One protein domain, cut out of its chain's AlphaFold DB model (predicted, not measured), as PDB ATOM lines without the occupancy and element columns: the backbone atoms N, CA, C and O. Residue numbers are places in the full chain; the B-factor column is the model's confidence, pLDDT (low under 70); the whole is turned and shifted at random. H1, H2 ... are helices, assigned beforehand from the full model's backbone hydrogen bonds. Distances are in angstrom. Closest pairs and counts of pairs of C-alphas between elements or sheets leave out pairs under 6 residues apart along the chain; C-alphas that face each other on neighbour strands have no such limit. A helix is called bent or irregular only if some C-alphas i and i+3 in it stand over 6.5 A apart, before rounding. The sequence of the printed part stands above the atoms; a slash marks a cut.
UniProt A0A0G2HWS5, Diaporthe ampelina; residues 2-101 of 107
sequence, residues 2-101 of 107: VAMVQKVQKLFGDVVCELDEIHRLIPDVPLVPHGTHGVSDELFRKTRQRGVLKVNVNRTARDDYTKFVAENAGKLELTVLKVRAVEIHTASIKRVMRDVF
ATOM      1  N   VAL A   2     126.475 128.435 185.154       50.38
ATOM      2  CA  VAL A   2     126.250 128.805 186.576       50.38
ATOM      3  C   VAL A   2     127.188 128.103 187.582       50.38
ATOM      4  O   VAL A   2     127.758 128.759 188.447       50.38
ATOM      5  N   ALA A   3     127.442 126.798 187.431       44.66
ATOM      6  CA  ALA A   3     128.299 126.042 188.359       44.66
ATOM      7  C   ALA A   3     129.788 126.456 188.325       44.66
ATOM      8  O   ALA A   3     130.486 126.372 189.332       44.66
ATOM      9  N   MET A   4     130.280 126.926 187.173       38.28
ATOM     10  CA  MET A   4     131.665 127.390 187.023       38.28
ATOM     11  C   MET A   4     131.872 128.740 187.720       38.28
ATOM     12  O   MET A   4     132.885 128.933 188.388       38.28
ATOM     13  N   VAL A   5     130.875 129.627 187.645       45.62
ATOM     14  CA  VAL A   5     130.876 130.923 188.341       45.62
ATOM     15  C   VAL A   5     130.883 130.725 189.861       45.62
ATOM     16  O   VAL A   5     131.697 131.333 190.548       45.62
ATOM     17  N   GLN A   6     130.069 129.803 190.381       39.25
ATOM     18  CA  GLN A   6     130.024 129.491 191.817       39.25
ATOM     19  C   GLN A   6     131.332 128.883 192.343       39.25
ATOM     20  O   GLN A   6     131.770 129.211 193.443       39.25
ATOM     21  N   LYS A   7     131.988 128.016 191.562       44.94
ATOM     22  CA  LYS A   7     133.249 127.367 191.962       44.94
ATOM     23  C   LYS A   7     134.406 128.364 192.032       44.94
ATOM     24  O   LYS A   7     135.216 128.306 192.950       44.94
ATOM     25  N   VAL A   8     134.434 129.299 191.086       53.25
ATOM     26  CA  VAL A   8     135.384 130.413 191.041       53.25
ATOM     27  C   VAL A   8     135.132 131.383 192.205       53.25
ATOM     28  O   VAL A   8     136.069 131.720 192.918       53.25
ATOM     29  N   GLN A   9     133.875 131.742 192.489       48.47
ATOM     30  CA  GLN A   9     133.507 132.560 193.657       48.47
ATOM     31  C   GLN A   9     133.856 131.904 194.999       48.47
ATOM     32  O   GLN A   9     134.296 132.600 195.910       48.47
ATOM     33  N   LYS A  10     133.701 130.581 195.122       50.44
ATOM     34  CA  LYS A  10     134.085 129.839 196.327       50.44
ATOM     35  C   LYS A  10     135.600 129.848 196.540       50.44
ATOM     36  O   LYS A  10     136.044 130.264 197.600       50.44
ATOM     37  N   LEU A  11     136.381 129.525 195.503       58.84
ATOM     38  CA  LEU A  11     137.845 129.649 195.552       58.84
ATOM     39  C   LEU A  11     138.286 131.075 195.924       58.84
ATOM     40  O   LEU A  11     139.262 131.254 196.645       58.84
ATOM     41  N   PHE A  12     137.561 132.093 195.452       59.75
ATOM     42  CA  PHE A  12     137.824 133.486 195.813       59.75
ATOM     43  C   PHE A  12     137.485 133.822 197.269       59.75
ATOM     44  O   PHE A  12     138.196 134.623 197.870       59.75
ATOM     45  N   GLY A  13     136.422 133.250 197.834       60.66
ATOM     46  CA  GLY A  13     136.092 133.409 199.250       60.66
ATOM     47  C   GLY A  13     137.130 132.748 200.154       60.66
ATOM     48  O   GLY A  13     137.607 133.376 201.097       60.66
ATOM     49  N   ASP A  14     137.534 131.527 199.807       67.56
ATOM     50  CA  ASP A  14     138.426 130.698 200.620       67.56
ATOM     51  C   ASP A  14     139.821 131.349 200.772       67.56
ATOM     52  O   ASP A  14     140.290 131.546 201.891       67.56
ATOM     53  N   VAL A  15     140.423 131.840 199.679       68.38
ATOM     54  CA  VAL A  15     141.749 132.506 199.707       68.38
ATOM     55  C   VAL A  15     141.743 133.804 200.528       68.38
ATOM     56  O   VAL A  15     142.726 134.166 201.177       68.38
ATOM     57  N   VAL A  16     140.636 134.545 200.489       68.69
ATOM     58  CA  VAL A  16     140.502 135.817 201.210       68.69
ATOM     59  C   VAL A  16     140.328 135.582 202.714       68.69
ATOM     60  O   VAL A  16     140.824 136.386 203.507       68.69
ATOM     61  N   CYS A  17     139.657 134.497 203.103       70.69
ATOM     62  CA  CYS A  17     139.541 134.067 204.495       70.69
ATOM     63  C   CYS A  17     140.885 133.572 205.052       70.69
ATOM     64  O   CYS A  17     141.252 133.953 206.161       70.69
ATOM     65  N   GLU A  18     141.650 132.809 204.267       84.31
ATOM     66  CA  GLU A  18     142.975 132.310 204.666       84.31
ATOM     67  C   GLU A  18     143.979 133.447 204.916       84.31
ATOM     68  O   GLU A  18     144.696 133.437 205.913       84.31
ATOM     69  N   LEU A  19     144.006 134.475 204.055       88.44
ATOM     70  CA  LEU A  19     144.872 135.647 204.255       88.44
ATOM     71  C   LEU A  19     144.572 136.386 205.564       88.44
ATOM     72  O   LEU A  19     145.490 136.857 206.233       88.44
ATOM     73  N   ASP A  20     143.292 136.497 205.915       89.44
ATOM     74  CA  ASP A  20     142.863 137.163 207.141       89.44
ATOM     75  C   ASP A  20     143.271 136.371 208.391       89.44
ATOM     76  O   ASP A  20     143.730 136.946 209.375       89.44
ATOM     77  N   GLU A  21     143.169 135.042 208.340       93.69
ATOM     78  CA  GLU A  21     143.632 134.168 209.417       93.69
ATOM     79  C   GLU A  21     145.153 134.238 209.601       93.69
ATOM     80  O   GLU A  21     145.624 134.426 210.723       93.69
ATOM     81  N   ILE A  22     145.921 134.174 208.509       92.94
ATOM     82  CA  ILE A  22     147.381 134.319 208.558       92.94
ATOM     83  C   ILE A  22     147.752 135.671 209.172       92.94
ATOM     84  O   ILE A  22     148.559 135.718 210.098       92.94
ATOM     85  N   HIS A  23     147.145 136.766 208.711       94.56
ATOM     86  CA  HIS A  23     147.441 138.089 209.256       94.56
ATOM     87  C   HIS A  23     147.075 138.200 210.744       94.56
ATOM     88  O   HIS A  23     147.812 138.825 211.499       94.56
ATOM     89  N   ARG A  24     145.998 137.546 211.198       94.69
ATOM     90  CA  ARG A  24     145.654 137.474 212.627       94.69
ATOM     91  C   ARG A  24     146.691 136.710 213.458       94.69
ATOM     92  O   ARG A  24     146.919 137.081 214.605       94.69
ATOM     93  N   LEU A  25     147.312 135.666 212.904       96.56
ATOM     94  CA  LEU A  25     148.340 134.872 213.593       96.56
ATOM     95  C   LEU A  25     149.715 135.554 213.615       96.56
ATOM     96  O   LEU A  25     150.471 135.367 214.566       96.56
ATOM     97  N   ILE A  26     150.044 136.328 212.578       95.50
ATOM     98  CA  ILE A  26     151.326 137.032 212.428       95.50
ATOM     99  C   ILE A  26     151.120 138.502 212.011       95.50
ATOM    100  O   ILE A  26     151.509 138.897 210.909       95.50
ATOM    101  N   PRO A  27     150.520 139.345 212.874       95.00
ATOM    102  CA  PRO A  27     150.087 140.697 212.501       95.00
ATOM    103  C   PRO A  27     151.238 141.628 212.108       95.00
ATOM    104  O   PRO A  27     151.060 142.501 211.259       95.00
ATOM    105  N   ASP A  28     152.425 141.407 212.669       95.75
ATOM    106  CA  ASP A  28     153.586 142.278 212.476       95.75
ATOM    107  C   ASP A  28     154.434 141.904 211.250       95.75
ATOM    108  O   ASP A  28     155.390 142.605 210.914       95.75
ATOM    109  N   VAL A  29     154.110 140.799 210.568       96.06
ATOM    110  CA  VAL A  29     154.867 140.310 209.409       96.06
ATOM    111  C   VAL A  29     154.129 140.669 208.115       96.06
ATOM    112  O   VAL A  29     153.038 140.156 207.864       96.06
ATOM    113  N   PRO A  30     154.719 141.506 207.241       95.44
ATOM    114  CA  PRO A  30     154.122 141.835 205.954       95.44
ATOM    115  C   PRO A  30     153.928 140.610 205.057       95.44
ATOM    116  O   PRO A  30     154.866 139.848 204.810       95.44
ATOM    117  N   LEU A  31     152.732 140.468 204.488       95.25
ATOM    118  CA  LEU A  31     152.419 139.393 203.550       95.25
ATOM    119  C   LEU A  31     152.741 139.790 202.105       95.25
ATOM    120  O   LEU A  31     152.604 140.951 201.697       95.25
ATOM    121  N   VAL A  32     153.154 138.793 201.317       94.94
ATOM    122  CA  VAL A  32     153.604 138.971 199.930       94.94
ATOM    123  C   VAL A  32     152.946 137.930 199.019       94.94
ATOM    124  O   VAL A  32     153.390 136.784 198.994       94.94
ATOM    125  N   PRO A  33     151.903 138.273 198.243       90.62
ATOM    126  CA  PRO A  33     151.355 137.371 197.242       90.62
ATOM    127  C   PRO A  33     152.296 137.194 196.042       90.62
ATOM    128  O   PRO A  33     152.880 138.144 195.509       90.62
ATOM    129  N   HIS A  34     152.369 135.946 195.582       89.94
ATOM    130  CA  HIS A  34     153.047 135.506 194.366       89.94
ATOM    131  C   HIS A  34     152.025 134.960 193.357       89.94
ATOM    132  O   HIS A  34     150.853 134.791 193.679       89.94
ATOM    133  N   GLY A  35     152.457 134.687 192.121       87.06
ATOM    134  CA  GLY A  35     151.589 134.054 191.117       87.06
ATOM    135  C   GLY A  35     150.398 134.918 190.697       87.06
ATOM    136  O   GLY A  35     149.340 134.403 190.363       87.06
ATOM    137  N   THR A  36     150.553 136.241 190.701       87.12
ATOM    138  CA  THR A  36     149.428 137.186 190.678       87.12
ATOM    139  C   THR A  36     148.840 137.457 189.282       87.12
ATOM    140  O   THR A  36     148.236 138.504 189.038       87.12
ATOM    141  N   HIS A  37     149.070 136.559 188.325       86.38
ATOM    142  CA  HIS A  37     148.526 136.677 186.974       86.38
ATOM    143  C   HIS A  37     147.069 136.203 186.951       86.38
ATOM    144  O   HIS A  37     146.756 135.158 187.510       86.38
ATOM    145  N   GLY A  38     146.177 136.969 186.317       84.69
ATOM    146  CA  GLY A  38     144.739 136.668 186.279       84.69
ATOM    147  C   GLY A  38     143.971 137.045 187.554       84.69
ATOM    148  O   GLY A  38     142.749 136.929 187.580       84.69
ATOM    149  N   VAL A  39     144.660 137.539 188.588       86.88
ATOM    150  CA  VAL A  39     144.023 138.137 189.768       86.88
ATOM    151  C   VAL A  39     143.392 139.469 189.367       86.88
ATOM    152  O   VAL A  39     144.026 140.279 188.690       86.88
ATOM    153  N   SER A  40     142.142 139.691 189.775       88.81
ATOM    154  CA  SER A  40     141.427 140.930 189.476       88.81
ATOM    155  C   SER A  40     141.921 142.096 190.334       88.81
ATOM    156  O   SER A  40     142.343 141.920 191.480       88.81
ATOM    157  N   ASP A  41     141.790 143.313 189.806       90.81
ATOM    158  CA  ASP A  41     142.142 144.536 190.532       90.81
ATOM    159  C   ASP A  41     141.379 144.661 191.862       90.81
ATOM    160  O   ASP A  41     141.926 145.106 192.868       90.81
ATOM    161  N   GLU A  42     140.116 144.225 191.897       89.50
ATOM    162  CA  GLU A  42     139.305 144.218 193.118       89.50
ATOM    163  C   GLU A  42     139.905 143.323 194.210       89.50
ATOM    164  O   GLU A  42     139.935 143.710 195.380       89.50
ATOM    165  N   LEU A  43     140.419 142.147 193.839       87.06
ATOM    166  CA  LEU A  43     141.029 141.231 194.798       87.06
ATOM    167  C   LEU A  43     142.322 141.808 195.370       87.06
ATOM    168  O   LEU A  43     142.497 141.764 196.583       87.06
ATOM    169  N   PHE A  44     143.171 142.438 194.553       90.00
ATOM    170  CA  PHE A  44     144.360 143.130 195.065       90.00
ATOM    171  C   PHE A  44     144.019 144.230 196.073       90.00
ATOM    172  O   PHE A  44     144.695 144.373 197.090       90.00
ATOM    173  N   ARG A  45     142.950 144.994 195.832       89.88
ATOM    174  CA  ARG A  45     142.518 146.027 196.785       89.88
ATOM    175  C   ARG A  45     142.037 145.412 198.101       89.88
ATOM    176  O   ARG A  45     142.337 145.944 199.168       89.88
ATOM    177  N   LYS A  46     141.342 144.271 198.042       89.50
ATOM    178  CA  LYS A  46     140.887 143.528 199.228       89.50
ATOM    179  C   LYS A  46     142.048 142.946 200.039       89.50
ATOM    180  O   LYS A  46     141.978 142.962 201.268       89.50
ATOM    181  N   THR A  47     143.115 142.452 199.410       89.50
ATOM    182  CA  THR A  47     144.237 141.854 200.159       89.50
ATOM    183  C   THR A  47     145.022 142.873 200.985       89.50
ATOM    184  O   THR A  47     145.566 142.516 202.028       89.50
ATOM    185  N   ARG A  48     145.022 144.154 200.599       88.38
ATOM    186  CA  ARG A  48     145.699 145.228 201.348       88.38
ATOM    187  C   ARG A  48     145.168 145.404 202.774       88.38
ATOM    188  O   ARG A  48     145.925 145.722 203.678       88.38
ATOM    189  N   GLN A  49     143.871 145.166 202.979       88.06
ATOM    190  CA  GLN A  49     143.236 145.213 204.304       88.06
ATOM    191  C   GLN A  49     143.597 144.001 205.184       88.06
ATOM    192  O   GLN A  49     143.171 143.941 206.329       88.06
ATOM    193  N   ARG A  50     144.347 143.032 204.646       91.88
ATOM    194  CA  ARG A  50     144.652 141.729 205.255       91.88
ATOM    195  C   ARG A  50     146.163 141.485 205.334       91.88
ATOM    196  O   ARG A  50     146.636 140.399 205.030       91.88
ATOM    197  N   GLY A  51     146.939 142.527 205.634       91.44
ATOM    198  CA  GLY A  51     148.384 142.417 205.871       91.44
ATOM    199  C   GLY A  51     149.286 142.372 204.632       91.44
ATOM    200  O   GLY A  51     150.506 142.296 204.776       91.44
ATOM    201  N   VAL A  52     148.744 142.441 203.408       94.25
ATOM    202  CA  VAL A  52     149.575 142.484 202.191       94.25
ATOM    203  C   VAL A  52     150.166 143.876 201.970       94.25
ATOM    204  O   VAL A  52     149.427 144.828 201.718       94.25
ATOM    205  N   LEU A  53     151.502 143.970 201.967       94.31
ATOM    206  CA  LEU A  53     152.237 145.228 201.734       94.31
ATOM    207  C   LEU A  53     153.167 145.202 200.513       94.31
ATOM    208  O   LEU A  53     153.649 146.250 200.086       94.31
ATOM    209  N   LYS A  54     153.414 144.033 199.913       95.38
ATOM    210  CA  LYS A  54     154.236 143.897 198.701       95.38
ATOM    211  C   LYS A  54     153.585 142.926 197.735       95.38
ATOM    212  O   LYS A  54     153.289 141.806 198.114       95.38
ATOM    213  N   VAL A  55     153.418 143.316 196.475       93.81
ATOM    214  CA  VAL A  55     152.801 142.463 195.449       93.81
ATOM    215  C   VAL A  55     153.799 142.183 194.334       93.81
ATOM    216  O   VAL A  55     154.341 143.109 193.731       93.81
ATOM    217  N   ASN A  56     154.031 140.905 194.029       93.56
ATOM    218  CA  ASN A  56     154.926 140.516 192.942       93.56
ATOM    219  C   ASN A  56     154.172 140.444 191.615       93.56
ATOM    220  O   ASN A  56     153.449 139.482 191.368       93.56
ATOM    221  N   VAL A  57     154.400 141.415 190.731       92.19
ATOM    222  CA  VAL A  57     153.808 141.442 189.386       92.19
ATOM    223  C   VAL A  57     154.793 140.981 188.314       92.19
ATOM    224  O   VAL A  57     155.984 141.275 188.363       92.19
ATOM    225  N   ASN A  58     154.279 140.265 187.314       91.75
ATOM    226  CA  ASN A  58     155.013 139.927 186.092       91.75
ATOM    227  C   ASN A  58     154.084 140.102 184.883       91.75
ATOM    228  O   ASN A  58     153.876 141.223 184.424       91.75
ATOM    229  N   ARG A  59     153.423 139.027 184.428       91.69
ATOM    230  CA  ARG A  59     152.502 139.056 183.276       91.69
ATOM    231  C   ARG A  59     151.409 140.127 183.382       91.69
ATOM    232  O   ARG A  59     151.142 140.808 182.403       91.69
ATOM    233  N   THR A  60     150.893 140.382 184.586       85.81
ATOM    234  CA  THR A  60     149.911 141.446 184.893       85.81
ATOM    235  C   THR A  60     150.311 142.849 184.404       85.81
ATOM    236  O   THR A  60     149.437 143.674 184.140       85.81
ATOM    237  N   ALA A  61     151.612 143.127 184.269       92.56
ATOM    238  CA  ALA A  61     152.136 144.390 183.741       92.56
ATOM    239  C   ALA A  61     152.955 144.229 182.445       92.56
ATOM    240  O   ALA A  61     153.373 145.228 181.863       92.56
ATOM    241  N   ARG A  62     153.232 142.995 182.001       95.12
ATOM    242  CA  ARG A  62     154.178 142.698 180.908       95.12
ATOM    243  C   ARG A  62     153.519 142.128 179.650       95.12
ATOM    244  O   ARG A  62     154.184 142.029 178.620       95.12
ATOM    245  N   ASP A  63     152.248 141.744 179.703       95.12
ATOM    246  CA  ASP A  63     151.579 141.140 178.546       95.12
ATOM    247  C   ASP A  63     151.502 142.121 177.355       95.12
ATOM    248  O   ASP A  63     151.882 141.738 176.249       95.12
ATOM    249  N   ASP A  64     151.172 143.400 177.578       96.81
ATOM    250  CA  ASP A  64     151.133 144.421 176.510       96.81
ATOM    251  C   ASP A  64     152.508 144.655 175.867       96.81
ATOM    252  O   ASP A  64     152.634 144.716 174.644       96.81
ATOM    253  N   TYR A  65     153.563 144.712 176.690       98.19
ATOM    254  CA  TYR A  65     154.952 144.763 176.224       98.19
ATOM    255  C   TYR A  65     155.275 143.567 175.324       98.19
ATOM    256  O   TYR A  65     155.814 143.722 174.229       98.19
ATOM    257  N   THR A  66     154.944 142.361 175.794       97.81
ATOM    258  CA  THR A  66     155.285 141.109 175.109       97.81
ATOM    259  C   THR A  66     154.551 141.016 173.777       97.81
ATOM    260  O   THR A  66     155.160 140.672 172.764       97.81
ATOM    261  N   LYS A  67     153.267 141.391 173.766       98.31
ATOM    262  CA  LYS A  67     152.440 141.472 172.563       98.31
ATOM    263  C   LYS A  67     153.037 142.444 171.545       98.31
ATOM    264  O   LYS A  67     153.276 142.052 170.407       98.31
ATOM    265  N   PHE A  68     153.358 143.669 171.965       98.62
ATOM    266  CA  PHE A  68     153.945 144.672 171.078       98.62
ATOM    267  C   PHE A  68     155.262 144.198 170.455       98.62
ATOM    268  O   PHE A  68     155.456 144.332 169.246       98.62
ATOM    269  N   VAL A  69     156.159 143.616 171.258       98.50
ATOM    270  CA  VAL A  69     157.439 143.100 170.757       98.50
ATOM    271  C   VAL A  69     157.217 141.981 169.742       98.50
ATOM    272  O   VAL A  69     157.826 142.019 168.676       98.50
ATOM    273  N   ALA A  70     156.331 141.024 170.029       98.50
ATOM    274  CA  ALA A  70     156.030 139.922 169.114       98.50
ATOM    275  C   ALA A  70     155.445 140.411 167.778       98.50
ATOM    276  O   ALA A  70     155.807 139.905 166.719       98.50
ATOM    277  N   GLU A  71     154.578 141.423 167.812       98.62
ATOM    278  CA  GLU A  71     153.926 141.963 166.616       98.62
ATOM    279  C   GLU A  71     154.858 142.822 165.742       98.62
ATOM    280  O   GLU A  71     154.617 142.937 164.535       98.62
ATOM    281  N   ASN A  72     155.911 143.414 166.321       98.62
ATOM    282  CA  ASN A  72     156.757 144.426 165.668       98.62
ATOM    283  C   ASN A  72     158.228 144.014 165.477       98.62
ATOM    284  O   ASN A  72     158.974 144.718 164.790       98.62
ATOM    285  N   ALA A  73     158.664 142.892 166.054       97.94
ATOM    286  CA  ALA A  73     160.011 142.371 165.843       97.94
ATOM    287  C   ALA A  73     160.286 142.138 164.347       97.94
ATOM    288  O   ALA A  73     159.460 141.580 163.627       97.94
ATOM    289  N   GLY A  74     161.439 142.615 163.871       97.69
ATOM    290  CA  GLY A  74     161.834 142.542 162.459       97.69
ATOM    291  C   GLY A  74     161.125 143.537 161.528       97.69
ATOM    292  O   GLY A  74     161.516 143.645 160.372       97.69
ATOM    293  N   LYS A  75     160.119 144.280 162.014       98.38
ATOM    294  CA  LYS A  75     159.417 145.332 161.249       98.38
ATOM    295  C   LYS A  75     159.898 146.736 161.599       98.38
ATOM    296  O   LYS A  75     159.854 147.631 160.764       98.38
ATOM    297  N   LEU A  76     160.322 146.928 162.844       98.31
ATOM    298  CA  LEU A  76     160.906 148.173 163.330       98.31
ATOM    299  C   LEU A  76     162.414 148.015 163.490       98.31
ATOM    300  O   LEU A  76     162.908 146.932 163.812       98.31
ATOM    301  N   GLU A  77     163.128 149.127 163.329       98.56
ATOM    302  CA  GLU A  77     164.511 149.232 163.782       98.56
ATOM    303  C   GLU A  77     164.577 148.911 165.292       98.56
ATOM    304  O   GLU A  77     163.647 149.206 166.052       98.56
ATOM    305  N   LEU A  78     165.642 148.231 165.720       98.44
ATOM    306  CA  LEU A  78     165.752 147.659 167.059       98.44
ATOM    307  C   LEU A  78     165.655 148.717 168.165       98.44
ATOM    308  O   LEU A  78     164.962 148.483 169.157       98.44
ATOM    309  N   THR A  79     166.311 149.869 168.026       98.56
ATOM    310  CA  THR A  79     166.220 150.945 169.024       98.56
ATOM    311  C   THR A  79     164.805 151.514 169.101       98.56
ATOM    312  O   THR A  79     164.267 151.642 170.203       98.56
ATOM    313  N   VAL A  80     164.136 151.721 167.959       98.62
ATOM    314  CA  VAL A  80     162.728 152.156 167.910       98.62
ATOM    315  C   VAL A  80     161.808 151.138 168.590       98.62
ATOM    316  O   VAL A  80     160.947 151.515 169.390       98.62
ATOM    317  N   LEU A  81     162.004 149.842 168.323       98.69
ATOM    318  CA  LEU A  81     161.260 148.761 168.972       98.69
ATOM    319  C   LEU A  81     161.428 148.813 170.495       98.69
ATOM    320  O   LEU A  81     160.445 148.708 171.227       98.69
ATOM    321  N   LYS A  82     162.664 148.970 170.986       98.44
ATOM    322  CA  LYS A  82     162.955 148.967 172.426       98.44
ATOM    323  C   LYS A  82     162.387 150.190 173.136       98.44
ATOM    324  O   LYS A  82     161.769 150.007 174.183       98.44
ATOM    325  N   VAL A  83     162.531 151.388 172.565       98.69
ATOM    326  CA  VAL A  83     161.967 152.624 173.137       98.69
ATOM    327  C   VAL A  83     160.452 152.495 173.282       98.69
ATOM    328  O   VAL A  83     159.930 152.610 174.389       98.69
ATOM    329  N   ARG A  84     159.753 152.131 172.200       98.62
ATOM    330  CA  ARG A  84     158.290 151.982 172.226       98.62
ATOM    331  C   ARG A  84     157.817 150.882 173.170       98.62
ATOM    332  O   ARG A  84     156.823 151.046 173.872       98.62
ATOM    333  N   ALA A  85     158.536 149.764 173.231       98.44
ATOM    334  CA  ALA A  85     158.193 148.694 174.157       98.44
ATOM    335  C   ALA A  85     158.313 149.163 175.621       98.44
ATOM    336  O   ALA A  85     157.432 148.879 176.434       98.44
ATOM    337  N   VAL A  86     159.360 149.925 175.963       98.38
ATOM    338  CA  VAL A  86     159.523 150.509 177.305       98.38
ATOM    339  C   VAL A  86     158.405 151.500 177.631       98.38
ATOM    340  O   VAL A  86     157.895 151.469 178.752       98.38
ATOM    341  N   GLU A  87     157.975 152.333 176.684       98.56
ATOM    342  CA  GLU A  87     156.841 153.252 176.876       98.56
ATOM    343  C   GLU A  87     155.553 152.496 177.226       98.56
ATOM    344  O   GLU A  87     154.879 152.831 178.205       98.56
ATOM    345  N   ILE A  88     155.260 151.419 176.488       98.38
ATOM    346  CA  ILE A  88     154.103 150.548 176.736       98.38
ATOM    347  C   ILE A  88     154.193 149.916 178.126       98.38
ATOM    348  O   ILE A  88     153.252 150.011 178.911       98.38
ATOM    349  N   HIS A  89     155.340 149.324 178.473       98.19
ATOM    350  CA  HIS A  89     155.507 148.702 179.786       98.19
ATOM    351  C   HIS A  89     155.386 149.723 180.924       98.19
ATOM    352  O   HIS A  89     154.760 149.454 181.947       98.19
ATOM    353  N   THR A  90     155.928 150.926 180.722       98.31
ATOM    354  CA  THR A  90     155.834 152.033 181.678       98.31
ATOM    355  C   THR A  90     154.381 152.435 181.915       98.31
ATOM    356  O   THR A  90     153.996 152.679 183.060       98.31
ATOM    357  N   ALA A  91     153.551 152.479 180.870       97.88
ATOM    358  CA  ALA A  91     152.121 152.744 181.009       97.88
ATOM    359  C   ALA A  91     151.416 151.650 181.829       97.88
ATOM    360  O   ALA A  91     150.677 151.970 182.764       97.88
ATOM    361  N   SER A  92     151.704 150.371 181.558       96.81
ATOM    362  CA  SER A  92     151.144 149.252 182.327       96.81
ATOM    363  C   SER A  92     151.557 149.306 183.806       96.81
ATOM    364  O   SER A  92     150.721 149.096 184.683       96.81
ATOM    365  N   ILE A  93     152.815 149.650 184.110       97.06
ATOM    366  CA  ILE A  93     153.292 149.827 185.492       97.06
ATOM    367  C   ILE A  93     152.598 151.014 186.172       97.06
ATOM    368  O   ILE A  93     152.132 150.879 187.303       97.06
ATOM    369  N   LYS A  94     152.454 152.155 185.485       97.25
ATOM    370  CA  LYS A  94     151.741 153.328 186.018       97.25
ATOM    371  C   LYS A  94     150.292 153.000 186.388       97.25
ATOM    372  O   LYS A  94     149.868 153.398 187.472       97.25
ATOM    373  N   ARG A  95     149.573 152.248 185.543       95.56
ATOM    374  CA  ARG A  95     148.212 151.753 185.830       95.56
ATOM    375  C   ARG A  95     148.188 150.932 187.112       95.56
ATOM    376  O   ARG A  95     147.407 151.189 188.017       95.56
ATOM    377  N   VAL A  96     149.089 149.957 187.217       95.06
ATOM    378  CA  VAL A  96     149.171 149.076 188.389       95.06
ATOM    379  C   VAL A  96     149.443 149.877 189.669       95.06
ATOM    380  O   VAL A  96     148.767 149.678 190.675       95.06
ATOM    381  N   MET A  97     150.370 150.836 189.630       96.00
ATOM    382  CA  MET A  97     150.690 151.681 190.787       96.00
ATOM    383  C   MET A  97     149.539 152.603 191.204       96.00
ATOM    384  O   MET A  97     149.311 152.789 192.398       96.00
ATOM    385  N   ARG A  98     148.844 153.224 190.243       95.50
ATOM    386  CA  ARG A  98     147.795 154.220 190.516       95.50
ATOM    387  C   ARG A  98     146.450 153.572 190.798       95.50
ATOM    388  O   ARG A  98     145.844 153.843 191.826       95.50
ATOM    389  N   ASP A  99     146.023 152.691 189.908       93.38
ATOM    390  CA  ASP A  99     144.641 152.226 189.856       93.38
ATOM    391  C   ASP A  99     144.441 150.941 190.666       93.38
ATOM    392  O   ASP A  99     143.342 150.686 191.162       93.38
ATOM    393  N   VAL A 100     145.489 150.120 190.820       92.25
ATOM    394  CA  VAL A 100     145.393 148.804 191.474       92.25
ATOM    395  C   VAL A 100     145.921 148.845 192.903       92.25
ATOM    396  O   VAL A 100     145.189 148.520 193.836       92.25
ATOM    397  N   PHE A 101     147.180 149.243 193.089       93.12
ATOM    398  CA  PHE A 101     147.835 149.198 194.400       93.12
ATOM    399  C   PHE A 101     147.683 150.485 195.205       93.12
ATOM    400  O   PHE A 101     147.845 150.449 196.428       93.12
TER     401      PHE A 101
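What this domain is: This is residues 2 to 101 of the 107 residues of a protein of Diaporthe ampelina (UniProt A0A0G2HWS5). Two arms make a loose L: a helical hairpin of H3 and H4 forms one arm, the long helix H1 forms the other, and the short helix H2 lies between H1 and the last turn of H4. The first part of H1, residues 2 to 11, sticks out, and so do residues 74 to 80 at the turn of the hairpin. The printed part has 100 residues with four named helices, in the order H1, H2, H3, H4, and no named strand; the class is all helix. The whole is loose, with a radius of gyration of the C-alphas of 17.6 A, and its outline is flat, spanning 54 by 39 by 19 A.

Where its parts are: Find C-alpha 2 at (126.250, 128.805, 186.576); from there H1 runs through residues 2 to 25, 35.4 A from first to last C-alpha. Residues 26 to 40 have no named element, and then you meet H2, residues 41 to 48. Look next at C-alpha 59, at (152.502, 139.056, 183.276), where H3 begins; it takes residues 59 to 72, 18.9 A long. H3 is irregular: C-alphas 61 and 64 are 7.3 A apart. Last comes H4, residues 78 to 100, 31.8 A long, ending with C-alpha 100 at (145.393, 148.804, 191.474). H4 is neither bent nor irregular, but only just: C-alphas 97 and 100 are 6.1 A apart.

How they stand to each other: Look first at H1, which only just touches H2, with 3 pairs of C-alphas within 8 A, and does so with residues 16 to 19 alone. Their closest C-alphas are those of Val 16 and Thr 47, 7.2 A apart, and the two helices run the same way at a shallow tilt of 22 degrees. Go on to Asp 41 of H2 and Val 100 of H4, whose C-alphas are the closest of these two helices, 5.4 A apart. H4 touches H2 with residue 100 alone, at a steep tilt of 60 degrees, the same way. H2 and H3 are apart. H3 and H4 are a helical hairpin: they touch, with 17 pairs of C-alphas within 8 A, and run opposite ways at a shallow tilt of 24 degrees. Their closest C-alphas are those of Ala 61 and Ser 92, 5.2 A apart. The helix packing is only just mostly aligned, with 2 of 3 touching pairs at a shallow tilt. H1 is apart from H3 and from H4. Along the backbone, every O i to N i+4 pair of H4 is within hydrogen-bond range; in H1 it is 19 of 20, in H2 3 of 4 and in H3 8 of 10.

The domain as a whole: The two C-alphas farthest apart are those of Leu 25 and Lys 75, 54.5 A. The printed part, residues 2 to 101, has no cut. The link from H1 to H2 is long, with 15 residues, the link from H2 to H3 is short, with 10, and the link from H3 to H4 is tight, with 5. The mean pLDDT of the printed part is 87.8; look at residues 2 to 16 for the 15 residues under 70.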